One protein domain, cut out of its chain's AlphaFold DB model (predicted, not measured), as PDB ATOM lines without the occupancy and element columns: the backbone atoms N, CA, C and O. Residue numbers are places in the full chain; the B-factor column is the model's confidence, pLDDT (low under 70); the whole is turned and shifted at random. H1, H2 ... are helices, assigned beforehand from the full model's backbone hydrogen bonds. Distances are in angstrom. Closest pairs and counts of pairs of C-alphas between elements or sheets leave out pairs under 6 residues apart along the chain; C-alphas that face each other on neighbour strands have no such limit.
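Overview. This is residues 137 to 223 of the 258 residues of an uncharacterized protein of Rhizobacter sp. Root29 (UniProt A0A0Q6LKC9). Four longer helices, H1, H3, H5 and H6, cross one another in a compact ring of contacts, H1 to H3 to H5 to H6 and back to H1. The short helices H2 and H4 lie near the two ends of H3, and H6, the longest helix, ends far from H1. The printed part has 87 residues with six named helices, H1 to H6 in chain order, and no named strand: the class is all helix. It is compact, with a radius of gyration of the C-alphas of 12.1 A and spans of 37 by 26 by 24 A.

Arrangement. H1, residues 137 to 152, touches H3, residues 161 to 171, at a steep tilt of 40 degrees, opposite ways; the closest C-alphas, of Gly 143 and Leu 170, are 5.6 A apart. H3 is the hub, touching four helices. H2, residues 156 to 159, only just touches H3, only at the corner, with 3 pairs of C-alphas within 8 A, Arg 157 and Gly 164 closest at 5.8 A. H4, residues 175 to 179, touches H3, the C-alphas of Ala 169 and Ala 178 closest at 5.0 A. H5, residues 183 to 196, touches H3 about perpendicular, at 76 degrees, the C-alphas of His 162 and Ala 189 closest at 4.9 A. H5 and H6, residues 203 to 221, form a helical hairpin at a steep tilt of 44 degrees, opposite ways, the C-alphas of Arg 187 and Val 216 closest at 6.1 A. With residues 203 to 208 alone, H6 touches H1 about perpendicular, at 79 degrees, the C-alphas of Ile 142 and Gly 204 closest at 4.0 A. Among the pairs that are apart are H1 and H5, and H3 and H6. Every O i to N i+4 pair is within hydrogen-bond range in H1, H3, H4, H5 and H6; H2 is too short for one.

Along the chain. H1 begins at C-alpha 137 (-18.706, -60.298, 3.414) and is 22.8 A long. H3 measures 15.1 A and H5 20.1 A. H6, 27.3 A, ends at C-alpha 221 (-26.779, -47.894, 29.857).

Size, cuts and confidence. The two C-alphas farthest apart, of Gln 152 and Val 223, are 36.6 A apart. The printed part has no cut and no long link. Mean pLDDT of the printed part is 88.3, with residues 221 to 223 under 70.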
ATOM      1  N   SER A 137     -18.263 -60.974   4.645       91.00
ATOM      2  CA  SER A 137     -18.706 -60.298   3.414       91.00
ATOM      3  C   SER A 137     -19.467 -58.993   3.681       91.00
ATOM      4  O   SER A 137     -19.357 -58.026   2.931       91.00
ATOM      5  N   THR A 138     -20.220 -58.932   4.781       92.44
ATOM      6  CA  THR A 138     -20.915 -57.712   5.209       92.44
ATOM      7  C   THR A 138     -19.924 -56.693   5.763       92.44
ATOM      8  O   THR A 138     -20.051 -55.506   5.476       92.44
ATOM      9  N   LEU A 139     -18.906 -57.140   6.503       91.75
ATOM     10  CA  LEU A 139     -17.847 -56.269   7.014       91.75
ATOM     11  C   LEU A 139     -17.037 -55.625   5.880       91.75
ATOM     12  O   LEU A 139     -16.754 -54.426   5.923       91.75
ATOM     13  N   GLU A 140     -16.713 -56.401   4.845       91.56
ATOM     14  CA  GLU A 140     -16.067 -55.895   3.632       91.56
ATOM     15  C   GLU A 140     -16.925 -54.824   2.956       91.56
ATOM     16  O   GLU A 140     -16.438 -53.721   2.706       91.56
ATOM     17  N   ARG A 141     -18.224 -55.098   2.781       93.94
ATOM     18  CA  ARG A 141     -19.176 -54.138   2.210       93.94
ATOM     19  C   ARG A 141     -19.262 -52.841   3.017       93.94
ATOM     20  O   ARG A 141     -19.242 -51.759   2.440       93.94
ATOM     21  N   ILE A 142     -19.307 -52.931   4.348       94.31
ATOM     22  CA  ILE A 142     -19.266 -51.757   5.235       94.31
ATOM     23  C   ILE A 142     -17.990 -50.939   4.984       94.31
ATOM     24  O   ILE A 142     -18.045 -49.712   4.867       94.31
ATOM     25  N   GLY A 143     -16.839 -51.611   4.918       93.44
ATOM     26  CA  GLY A 143     -15.545 -50.971   4.699       93.44
ATOM     27  C   GLY A 143     -15.434 -50.298   3.330       93.44
ATOM     28  O   GLY A 143     -14.862 -49.208   3.231       93.44
ATOM     29  N   ASP A 144     -15.982 -50.916   2.288       94.06
ATOM     30  CA  ASP A 144     -15.960 -50.383   0.928       94.06
ATOM     31  C   ASP A 144     -16.920 -49.202   0.754       94.06
ATOM     32  O   ASP A 144     -16.494 -48.165   0.238       94.06
ATOM     33  N   ASP A 145     -18.145 -49.280   1.283       94.75
ATOM     34  CA  ASP A 145     -19.094 -48.161   1.245       94.75
ATOM     35  C   ASP A 145     -18.553 -46.951   2.032       94.75
ATOM     36  O   ASP A 145     -18.621 -45.807   1.572       94.75
ATOM     37  N   LEU A 146     -17.936 -47.182   3.201       93.62
ATOM     38  CA  LEU A 146     -17.298 -46.120   3.985       93.62
ATOM     39  C   LEU A 146     -16.094 -45.512   3.258       93.62
ATOM     40  O   LEU A 146     -15.921 -44.289   3.257       93.62
ATOM     41  N   ARG A 147     -15.278 -46.337   2.595       92.94
ATOM     42  CA  ARG A 147     -14.170 -45.849   1.769       92.94
ATOM     43  C   ARG A 147     -14.685 -45.000   0.612       92.94
ATOM     44  O   ARG A 147     -14.113 -43.936   0.370       92.94
ATOM     45  N   ALA A 148     -15.737 -45.447  -0.072       92.62
ATOM     46  CA  ALA A 148     -16.362 -44.735  -1.181       92.62
ATOM     47  C   ALA A 148     -16.916 -43.377  -0.724       92.62
ATOM     48  O   ALA A 148     -16.605 -42.355  -1.339       92.62
ATOM     49  N   LEU A 149     -17.624 -43.338   0.410       91.81
ATOM     50  CA  LEU A 149     -18.118 -42.099   1.018       91.81
ATOM     51  C   LEU A 149     -16.975 -41.117   1.315       91.81
ATOM     52  O   LEU A 149     -17.036 -39.940   0.960       91.81
ATOM     53  N   LEU A 150     -15.897 -41.595   1.943       90.56
ATOM     54  CA  LEU A 150     -14.750 -40.753   2.287       90.56
ATOM     55  C   LEU A 150     -13.902 -40.369   1.063       90.56
ATOM     56  O   LEU A 150     -13.210 -39.350   1.102       90.56
ATOM     57  N   ALA A 151     -13.931 -41.154  -0.015       90.38
ATOM     58  CA  ALA A 151     -13.251 -40.844  -1.271       90.38
ATOM     59  C   ALA A 151     -13.935 -39.695  -2.031       90.38
ATOM     60  O   ALA A 151     -13.243 -38.854  -2.601       90.38
ATOM     61  N   GLN A 152     -15.269 -39.597  -1.963       87.81
ATOM     62  CA  GLN A 152     -16.029 -38.470  -2.529       87.81
ATOM     63  C   GLN A 152     -15.667 -37.126  -1.875       87.81
ATOM     64  O   GLN A 152     -15.848 -36.060  -2.468       87.81
ATOM     65  N   HIS A 153     -15.109 -37.161  -0.662       80.38
ATOM     66  CA  HIS A 153     -14.730 -35.972   0.087       80.38
ATOM     67  C   HIS A 153     -13.298 -36.073   0.646       80.38
ATOM     68  O   HIS A 153     -13.109 -36.232   1.854       80.38
ATOM     69  N   PRO A 154     -12.253 -35.874  -0.184       75.31
ATOM     70  CA  PRO A 154     -10.856 -36.034   0.239       75.31
ATOM     71  C   PRO A 154     -10.467 -35.133   1.419       75.31
ATOM     72  O   PRO A 154      -9.738 -35.539   2.322       75.31
ATOM     73  N   ARG A 155     -11.006 -33.904   1.457       77.19
ATOM     74  CA  ARG A 155     -10.820 -32.978   2.588       77.19
ATOM     75  C   ARG A 155     -11.559 -33.437   3.844       77.19
ATOM     76  O   ARG A 155     -11.100 -33.162   4.949       77.19
ATOM     77  N   ALA A 156     -12.666 -34.159   3.689       73.69
ATOM     78  CA  ALA A 156     -13.440 -34.646   4.814       73.69
ATOM     79  C   ALA A 156     -12.718 -35.762   5.570       73.69
ATOM     80  O   ALA A 156     -12.909 -35.845   6.768       73.69
ATOM     81  N   ARG A 157     -11.777 -36.508   4.974       78.62
ATOM     82  CA  ARG A 157     -10.906 -37.418   5.754       78.62
ATOM     83  C   ARG A 157     -10.105 -36.704   6.848       78.62
ATOM     84  O   ARG A 157      -9.840 -37.289   7.892       78.62
ATOM     85  N   ARG A 158      -9.740 -35.432   6.629       79.44
ATOM     86  CA  ARG A 158      -9.038 -34.613   7.634       79.44
ATOM     87  C   ARG A 158      -9.982 -34.065   8.705       79.44
ATOM     88  O   ARG A 158      -9.577 -33.933   9.851       79.44
ATOM     89  N   VAL A 159     -11.224 -33.756   8.332       82.06
ATOM     90  CA  VAL A 159     -12.238 -33.158   9.222       82.06
ATOM     91  C   VAL A 159     -13.011 -34.224  10.013       82.06
ATOM     92  O   VAL A 159     -13.382 -34.023  11.165       82.06
ATOM     93  N   LEU A 160     -13.236 -35.384   9.406       89.31
ATOM     94  CA  LEU A 160     -13.972 -36.527   9.934       89.31
ATOM     95  C   LEU A 160     -12.995 -37.555  10.504       89.31
ATOM     96  O   LEU A 160     -12.968 -38.720  10.108       89.31
ATOM     97  N   THR A 161     -12.137 -37.095  11.412       91.25
ATOM     98  CA  THR A 161     -11.008 -37.882  11.919       91.25
ATOM     99  C   THR A 161     -11.451 -39.221  12.511       91.25
ATOM    100  O   THR A 161     -10.789 -40.228  12.283       91.25
ATOM    101  N   HIS A 162     -12.594 -39.260  13.204       94.19
ATOM    102  CA  HIS A 162     -13.113 -40.471  13.840       94.19
ATOM    103  C   HIS A 162     -13.642 -41.480  12.814       94.19
ATOM    104  O   HIS A 162     -13.333 -42.664  12.925       94.19
ATOM    105  N   LEU A 163     -14.333 -41.027  11.759       93.25
ATOM    106  CA  LEU A 163     -14.675 -41.897  10.628       93.25
ATOM    107  C   LEU A 163     -13.430 -42.417   9.901       93.25
ATOM    108  O   LEU A 163     -13.409 -43.573   9.500       93.25
ATOM    109  N   GLY A 164     -12.374 -41.609   9.775       92.00
ATOM    110  CA  GLY A 164     -11.103 -42.060   9.198       92.00
ATOM    111  C   GLY A 164     -10.334 -43.053  10.084       92.00
ATOM    112  O   GLY A 164      -9.582 -43.886   9.581       92.00
ATOM    113  N   VAL A 165     -10.482 -42.988  11.411       92.50
ATOM    114  CA  VAL A 165      -9.970 -44.024  12.330       92.50
ATOM    115  C   VAL A 165     -10.761 -45.319  12.145       92.50
ATOM    116  O   VAL A 165     -10.154 -46.371  11.959       92.50
ATOM    117  N   LEU A 166     -12.092 -45.226  12.120       93.50
ATOM    118  CA  LEU A 166     -12.982 -46.368  11.925       93.50
ATOM    119  C   LEU A 166     -12.759 -47.051  10.566       93.50
ATOM    120  O   LEU A 166     -12.622 -48.267  10.514       93.50
ATOM    121  N   GLU A 167     -12.616 -46.281   9.482       93.69
ATOM    122  CA  GLU A 167     -12.262 -46.798   8.152       93.69
ATOM    123  C   GLU A 167     -10.945 -47.578   8.200       93.69
ATOM    124  O   GLU A 167     -10.863 -48.692   7.692       93.69
ATOM    125  N   ARG A 168      -9.905 -47.024   8.833       91.88
ATOM    126  CA  ARG A 168      -8.603 -47.697   8.942       91.88
ATOM    127  C   ARG A 168      -8.675 -48.989   9.752       91.88
ATOM    128  O   ARG A 168      -7.993 -49.939   9.380       91.88
ATOM    129  N   ALA A 169      -9.482 -49.025  10.812       91.94
ATOM    130  CA  ALA A 169      -9.710 -50.240  11.590       91.94
ATOM    131  C   ALA A 169     -10.413 -51.314  10.742       91.94
ATOM    132  O   ALA A 169      -9.918 -52.430  10.634       91.94
ATOM    133  N   LEU A 170     -11.483 -50.940  10.032       90.31
ATOM    134  CA  LEU A 170     -12.239 -51.845   9.159       90.31
ATOM    135  C   LEU A 170     -11.430 -52.324   7.942       90.31
ATOM    136  O   LEU A 170     -11.547 -53.476   7.529       90.31
ATOM    137  N   ARG A 171     -10.555 -51.482   7.375       85.88
ATOM    138  CA  ARG A 171      -9.710 -51.842   6.217       85.88
ATOM    139  C   ARG A 171      -8.711 -52.950   6.505       85.88
ATOM    140  O   ARG A 171      -8.291 -53.617   5.565       85.88
ATOM    141  N   ARG A 172      -8.325 -53.146   7.766       81.62
ATOM    142  CA  ARG A 172      -7.448 -54.259   8.150       81.62
ATOM    143  C   ARG A 172      -8.161 -55.614   8.066       81.62
ATOM    144  O   ARG A 172      -7.496 -56.624   8.238       81.62
ATOM    145  N   LYS A 173      -9.480 -55.626   7.791       70.06
ATOM    146  CA  LYS A 173     -10.367 -56.800   7.876       70.06
ATOM    147  C   LYS A 173     -10.258 -57.516   9.225       70.06
ATOM    148  O   LYS A 173     -10.572 -58.692   9.346       70.06
ATOM    149  N   ASP A 174      -9.802 -56.779  10.229       78.19
ATOM    150  CA  ASP A 174      -9.533 -57.287  11.553       78.19
ATOM    151  C   ASP A 174     -10.633 -56.774  12.474       78.19
ATOM    152  O   ASP A 174     -10.657 -55.604  12.874       78.19
ATOM    153  N   VAL A 175     -11.578 -57.666  12.761       85.44
ATOM    154  CA  VAL A 175     -12.682 -57.413  13.687       85.44
ATOM    155  C   VAL A 175     -12.136 -57.017  15.059       85.44
ATOM    156  O   VAL A 175     -12.675 -56.105  15.685       85.44
ATOM    157  N   ALA A 176     -11.006 -57.594  15.488       85.62
ATOM    158  CA  ALA A 176     -10.390 -57.264  16.767       85.62
ATOM    159  C   ALA A 176      -9.914 -55.805  16.801       85.62
ATOM    160  O   ALA A 176     -10.168 -55.097  17.775       85.62
ATOM    161  N   ALA A 177      -9.308 -55.310  15.717       87.56
ATOM    162  CA  ALA A 177      -8.887 -53.912  15.621       87.56
ATOM    163  C   ALA A 177     -10.071 -52.931  15.686       87.56
ATOM    164  O   ALA A 177      -9.949 -51.852  16.269       87.56
ATOM    165  N   ALA A 178     -11.211 -53.286  15.091       87.38
ATOM    166  CA  ALA A 178     -12.417 -52.462  15.135       87.38
ATOM    167  C   ALA A 178     -13.153 -52.549  16.488       87.38
ATOM    168  O   ALA A 178     -13.699 -51.542  16.947       87.38
ATOM    169  N   ASN A 179     -13.120 -53.702  17.158       90.19
ATOM    170  CA  ASN A 179     -13.633 -53.886  18.521       90.19
ATOM    171  C   ASN A 179     -12.762 -53.193  19.583       90.19
ATOM    172  O   ASN A 179     -13.266 -52.761  20.615       90.19
ATOM    173  N   ALA A 180     -11.464 -53.029  19.320       90.06
ATOM    174  CA  ALA A 180     -10.540 -52.328  20.211       90.06
ATOM    175  C   ALA A 180     -10.730 -50.799  20.226       90.06
ATOM    176  O   ALA A 180     -10.077 -50.100  21.005       90.06
ATOM    177  N   LEU A 181     -11.593 -50.244  19.365       90.75
ATOM    178  CA  LEU A 181     -11.828 -48.804  19.324       90.75
ATOM    179  C   LEU A 181     -12.542 -48.318  20.602       90.75
ATOM    180  O   LEU A 181     -13.536 -48.918  21.017       90.75
ATOM    181  N   PRO A 182     -12.100 -47.194  21.203       92.12
ATOM    182  CA  PRO A 182     -12.778 -46.611  22.356       92.12
ATOM    183  C   PRO A 182     -14.204 -46.177  22.015       92.12
ATOM    184  O   PRO A 182     -14.453 -45.609  20.946       92.12
ATOM    185  N   ILE A 183     -15.133 -46.323  22.963       92.44
ATOM    186  CA  ILE A 183     -16.533 -45.932  22.748       92.44
ATOM    187  C   ILE A 183     -16.704 -44.448  22.390       92.44
ATOM    188  O   ILE A 183     -17.577 -44.085  21.601       92.44
ATOM    189  N   SER A 184     -15.838 -43.574  22.912       91.62
ATOM    190  CA  SER A 184     -15.829 -42.148  22.570       91.62
ATOM    191  C   SER A 184     -15.549 -41.928  21.079       91.62
ATOM    192  O   SER A 184     -16.200 -41.094  20.448       91.62
ATOM    193  N   VAL A 185     -14.653 -42.724  20.486       94.19
ATOM    194  CA  VAL A 185     -14.353 -42.694  19.049       94.19
ATOM    195  C   VAL A 185     -15.557 -43.167  18.242       94.19
ATOM    196  O   VAL A 185     -15.932 -42.498  17.280       94.19
ATOM    197  N   LEU A 186     -16.202 -44.262  18.656       94.50
ATOM    198  CA  LEU A 186     -17.392 -44.803  17.989       94.50
ATOM    199  C   LEU A 186     -18.569 -43.814  18.032       94.50
ATOM    200  O   LEU A 186     -19.222 -43.576  17.015       94.50
ATOM    201  N   ARG A 187     -18.783 -43.146  19.172       95.06
ATOM    202  CA  ARG A 187     -19.796 -42.092  19.333       95.06
ATOM    203  C   ARG A 187     -19.541 -40.907  18.409       95.06
ATOM    204  O   ARG A 187     -20.439 -40.473  17.692       95.06
ATOM    205  N   ARG A 188     -18.301 -40.413  18.364       95.44
ATOM    206  CA  ARG A 188     -17.931 -39.315  17.461       95.44
ATOM    207  C   ARG A 188     -18.020 -39.723  15.992       95.44
ATOM    208  O   ARG A 188     -18.422 -38.901  15.172       95.44
ATOM    209  N   ALA A 189     -17.685 -40.966  15.651       94.75
ATOM    210  CA  ALA A 189     -17.859 -41.496  14.301       94.75
ATOM    211  C   ALA A 189     -19.345 -41.544  13.901       94.75
ATOM    212  O   ALA A 189     -19.687 -41.129  12.795       94.75
ATOM    213  N   LEU A 190     -20.237 -41.952  14.811       94.88
ATOM    214  CA  LEU A 190     -21.685 -41.931  14.596       94.88
ATOM    215  C   LEU A 190     -22.220 -40.511  14.365       94.88
ATOM    216  O   LEU A 190     -22.996 -40.289  13.433       94.88
ATOM    217  N   ASP A 191     -21.794 -39.541  15.175       93.62
ATOM    218  CA  ASP A 191     -22.178 -38.134  15.006       93.62
ATOM    219  C   ASP A 191     -21.713 -37.583  13.653       93.62
ATOM    220  O   ASP A 191     -22.462 -36.896  12.954       93.62
ATOM    221  N   GLN A 192     -20.483 -37.919  13.260       93.69
ATOM    222  CA  GLN A 192     -19.920 -37.557  11.963       93.69
ATOM    223  C   GLN A 192     -20.715 -38.187  10.811       93.69
ATOM    224  O   GLN A 192     -21.058 -37.485   9.860       93.69
ATOM    225  N   LEU A 193     -21.081 -39.466  10.920       92.44
ATOM    226  CA  LEU A 193     -21.880 -40.168   9.914       92.44
ATOM    227  C   LEU A 193     -23.277 -39.541   9.765       92.44
ATOM    228  O   LEU A 193     -23.727 -39.270   8.654       92.44
ATOM    229  N   ARG A 194     -23.939 -39.222  10.885       91.19
ATOM    230  CA  ARG A 194     -25.231 -38.510  10.897       91.19
ATOM    231  C   ARG A 194     -25.129 -37.113  10.287       91.19
ATOM    232  O   ARG A 194     -26.077 -36.654   9.661       91.19
ATOM    233  N   ALA A 195     -24.004 -36.429  10.481       88.00
ATOM    234  CA  ALA A 195     -23.804 -35.081   9.966       88.00
ATOM    235  C   ALA A 195     -23.664 -35.030   8.440       88.00
ATOM    236  O   ALA A 195     -24.100 -34.037   7.854       88.00
ATOM    237  N   ILE A 196     -23.059 -36.058   7.839       87.56
ATOM    238  CA  ILE A 196     -22.866 -36.198   6.386       87.56
ATOM    239  C   ILE A 196     -24.143 -36.706   5.715       87.56
ATOM    240  O   ILE A 196     -24.438 -36.310   4.591       87.56
ATOM    241  N   GLY A 197     -24.909 -37.538   6.423       84.25
ATOM    242  CA  GLY A 197     -26.007 -38.297   5.836       84.25
ATOM    243  C   GLY A 197     -25.500 -39.580   5.178       84.25
ATOM    244  O   GLY A 197     -24.311 -39.729   4.895       84.25
ATOM    245  N   ILE A 198     -26.411 -40.529   4.982       84.12
ATOM    246  CA  ILE A 198     -26.129 -41.795   4.303       84.12
ATOM    247  C   ILE A 198     -26.776 -41.704   2.919       84.12
ATOM    248  O   ILE A 198     -27.954 -41.354   2.865       84.12
ATOM    249  N   PRO A 199     -26.037 -41.961   1.827       83.00
ATOM    250  CA  PRO A 199     -26.634 -42.095   0.504       83.00
ATOM    251  C   PRO A 199     -27.671 -43.224   0.501       83.00
ATOM    252  O   PRO A 199     -27.434 -44.262   1.115       83.00
ATOM    253  N   ASP A 200     -28.775 -43.051  -0.225       76.88
ATOM    254  CA  ASP A 200     -29.869 -44.037  -0.259       76.88
ATOM    255  C   ASP A 200     -29.417 -45.423  -0.771       76.88
ATOM    256  O   ASP A 200     -29.999 -46.439  -0.407       76.88
ATOM    257  N   ASP A 201     -28.325 -45.475  -1.541       82.62
ATOM    258  CA  ASP A 201     -27.755 -46.690  -2.144       82.62
ATOM    259  C   ASP A 201     -26.483 -47.187  -1.425       82.62
ATOM    260  O   ASP A 201     -25.485 -47.569  -2.032       82.62
ATOM    261  N   SER A 202     -26.435 -47.097  -0.094       91.50
ATOM    262  CA  SER A 202     -25.268 -47.540   0.692       91.50
ATOM    263  C   SER A 202     -25.676 -48.411   1.881       91.50
ATOM    264  O   SER A 202     -25.633 -47.970   3.037       91.50
ATOM    265  N   PRO A 203     -26.083 -49.669   1.630       92.44
ATOM    266  CA  PRO A 203     -26.568 -50.566   2.676       92.44
ATOM    267  C   PRO A 203     -25.494 -50.915   3.714       92.44
ATOM    268  O   PRO A 203     -25.832 -51.102   4.882       92.44
ATOM    269  N   GLY A 204     -24.204 -50.928   3.358       93.94
ATOM    270  CA  GLY A 204     -23.120 -51.088   4.328       93.94
ATOM    271  C   GLY A 204     -23.085 -49.938   5.339       93.94
ATOM    272  O   GLY A 204     -22.962 -50.168   6.542       93.94
ATOM    273  N   LEU A 205     -23.297 -48.694   4.901       95.12
ATOM    274  CA  LEU A 205     -23.370 -47.542   5.810       95.12
ATOM    275  C   LEU A 205     -24.610 -47.566   6.706       95.12
ATOM    276  O   LEU A 205     -24.535 -47.140   7.862       95.12
ATOM    277  N   ALA A 206     -25.737 -48.070   6.198       94.06
ATOM    278  CA  ALA A 206     -26.941 -48.262   7.000       94.06
ATOM    279  C   ALA A 206     -26.692 -49.275   8.130       94.06
ATOM    280  O   ALA A 206     -26.976 -48.981   9.294       94.06
ATOM    281  N   ILE A 207     -26.072 -50.417   7.811       94.50
ATOM    282  CA  ILE A 207     -25.687 -51.435   8.799       94.50
ATOM    283  C   ILE A 207     -24.703 -50.849   9.817       94.50
ATOM    284  O   ILE A 207     -24.909 -50.992  11.026       94.50
ATOM    285  N   LEU A 208     -23.675 -50.131   9.349       95.12
ATOM    286  CA  LEU A 208     -22.688 -49.484  10.210       95.12
ATOM    287  C   LEU A 208     -23.340 -48.515  11.197       95.12
ATOM    288  O   LEU A 208     -23.035 -48.545  12.387       95.12
ATOM    289  N   ARG A 209     -24.262 -47.670  10.723       95.06
ATOM    290  CA  ARG A 209     -24.990 -46.727  11.576       95.06
ATOM    291  C   ARG A 209     -25.795 -47.447  12.647       95.06
ATOM    292  O   ARG A 209     -25.724 -47.039  13.803       95.06
ATOM    293  N   SER A 210     -26.543 -48.483  12.282       94.00
ATOM    294  CA  SER A 210     -27.337 -49.261  13.237       94.00
ATOM    295  C   SER A 210     -26.448 -49.901  14.303       94.00
ATOM    296  O   SER A 210     -26.733 -49.781  15.492       94.00
ATOM    297  N   ARG A 211     -25.314 -50.486  13.904       94.75
ATOM    298  CA  ARG A 211     -24.344 -51.095  14.827       94.75
ATOM    299  C   ARG A 211     -23.696 -50.068  15.759       94.75
ATOM    300  O   ARG A 211     -23.657 -50.286  16.966       94.75
ATOM    301  N   LEU A 212     -23.283 -48.915  15.232       94.25
ATOM    302  CA  LEU A 212     -22.766 -47.809  16.045       94.25
ATOM    303  C   LEU A 212     -23.825 -47.244  17.003       94.25
ATOM    304  O   LEU A 212     -23.499 -46.860  18.121       94.25
ATOM    305  N   MET A 213     -25.094 -47.178  16.595       92.81
ATOM    306  CA  MET A 213     -26.179 -46.748  17.482       92.81
ATOM    307  C   MET A 213     -26.377 -47.722  18.641       92.81
ATOM    308  O   MET A 213     -26.457 -47.277  19.781       92.81
ATOM    309  N   LEU A 214     -26.408 -49.026  18.358       91.12
ATOM    310  CA  LEU A 214     -26.559 -50.058  19.383       91.12
ATOM    311  C   LEU A 214     -25.392 -50.054  20.370       91.12
ATOM    312  O   LEU A 214     -25.621 -50.123  21.573       91.12
ATOM    313  N   VAL A 215     -24.152 -49.938  19.886       92.69
ATOM    314  CA  VAL A 215     -22.982 -49.960  20.774       92.69
ATOM    315  C   VAL A 215     -22.924 -48.726  21.673       92.69
ATOM    316  O   VAL A 215     -22.616 -48.837  22.858       92.69
ATOM    317  N   VAL A 216     -23.272 -47.553  21.131       90.38
ATOM    318  CA  VAL A 216     -23.324 -46.303  21.898       90.38
ATOM    319  C   VAL A 216     -24.435 -46.352  22.940       90.38
ATOM    320  O   VAL A 216     -24.180 -45.934  24.062       90.38
ATOM    321  N   LEU A 217     -25.605 -46.895  22.585       87.62
ATOM    322  CA  LEU A 217     -26.735 -47.051  23.500       87.62
ATOM    323  C   LEU A 217     -26.382 -47.976  24.672       87.62
ATOM    324  O   LEU A 217     -26.460 -47.546  25.814       87.62
ATOM    325  N   ARG A 218     -25.873 -49.185  24.386       87.31
ATOM    326  CA  ARG A 218     -25.437 -50.145  25.419       87.31
ATOM    327  C   ARG A 218     -24.418 -49.538  26.383       87.31
ATOM    328  O   ARG A 218     -24.493 -49.735  27.585       87.31
ATOM    329  N   SER A 219     -23.487 -48.751  25.848       82.75
ATOM    330  CA  SER A 219     -22.449 -48.119  26.664       82.75
ATOM    331  C   SER A 219     -22.945 -46.927  27.485       82.75
ATOM    332  O   SER A 219     -22.264 -46.523  28.422       82.75
ATOM    333  N   ASP A 220     -24.059 -46.299  27.105       77.19
ATOM    334  CA  ASP A 220     -24.699 -45.269  27.930       77.19
ATOM    335  C   ASP A 220     -25.519 -45.912  29.062       77.19
ATOM    336  O   ASP A 220     -25.535 -45.364  30.165       77.19
ATOM    337  N   ASP A 221     -26.096 -47.096  28.829       65.25
ATOM    338  CA  ASP A 221     -26.779 -47.894  29.857       65.25
ATOM    339  C   ASP A 221     -25.788 -48.418  30.920       65.25
ATOM    340  O   ASP A 221     -26.041 -48.285  32.117       65.25
ATOM    341  N   ASP A 222     -24.606 -48.899  30.511       57.16
ATOM    342  CA  ASP A 222     -23.555 -49.388  31.429       57.16
ATOM    343  C   ASP A 222     -22.947 -48.288  32.324       57.16
ATOM    344  O   ASP A 222     -22.372 -48.560  33.379       57.16
ATOM    345  N   VAL A 223     -23.056 -47.019  31.921       53.34
ATOM    346  CA  VAL A 223     -22.542 -45.866  32.683       53.34
ATOM    347  C   VAL A 223     -23.558 -45.378  33.728       53.34
ATOM    348  O   VAL A 223     -23.213 -44.549  34.573       53.34
TER     349      VAL A 223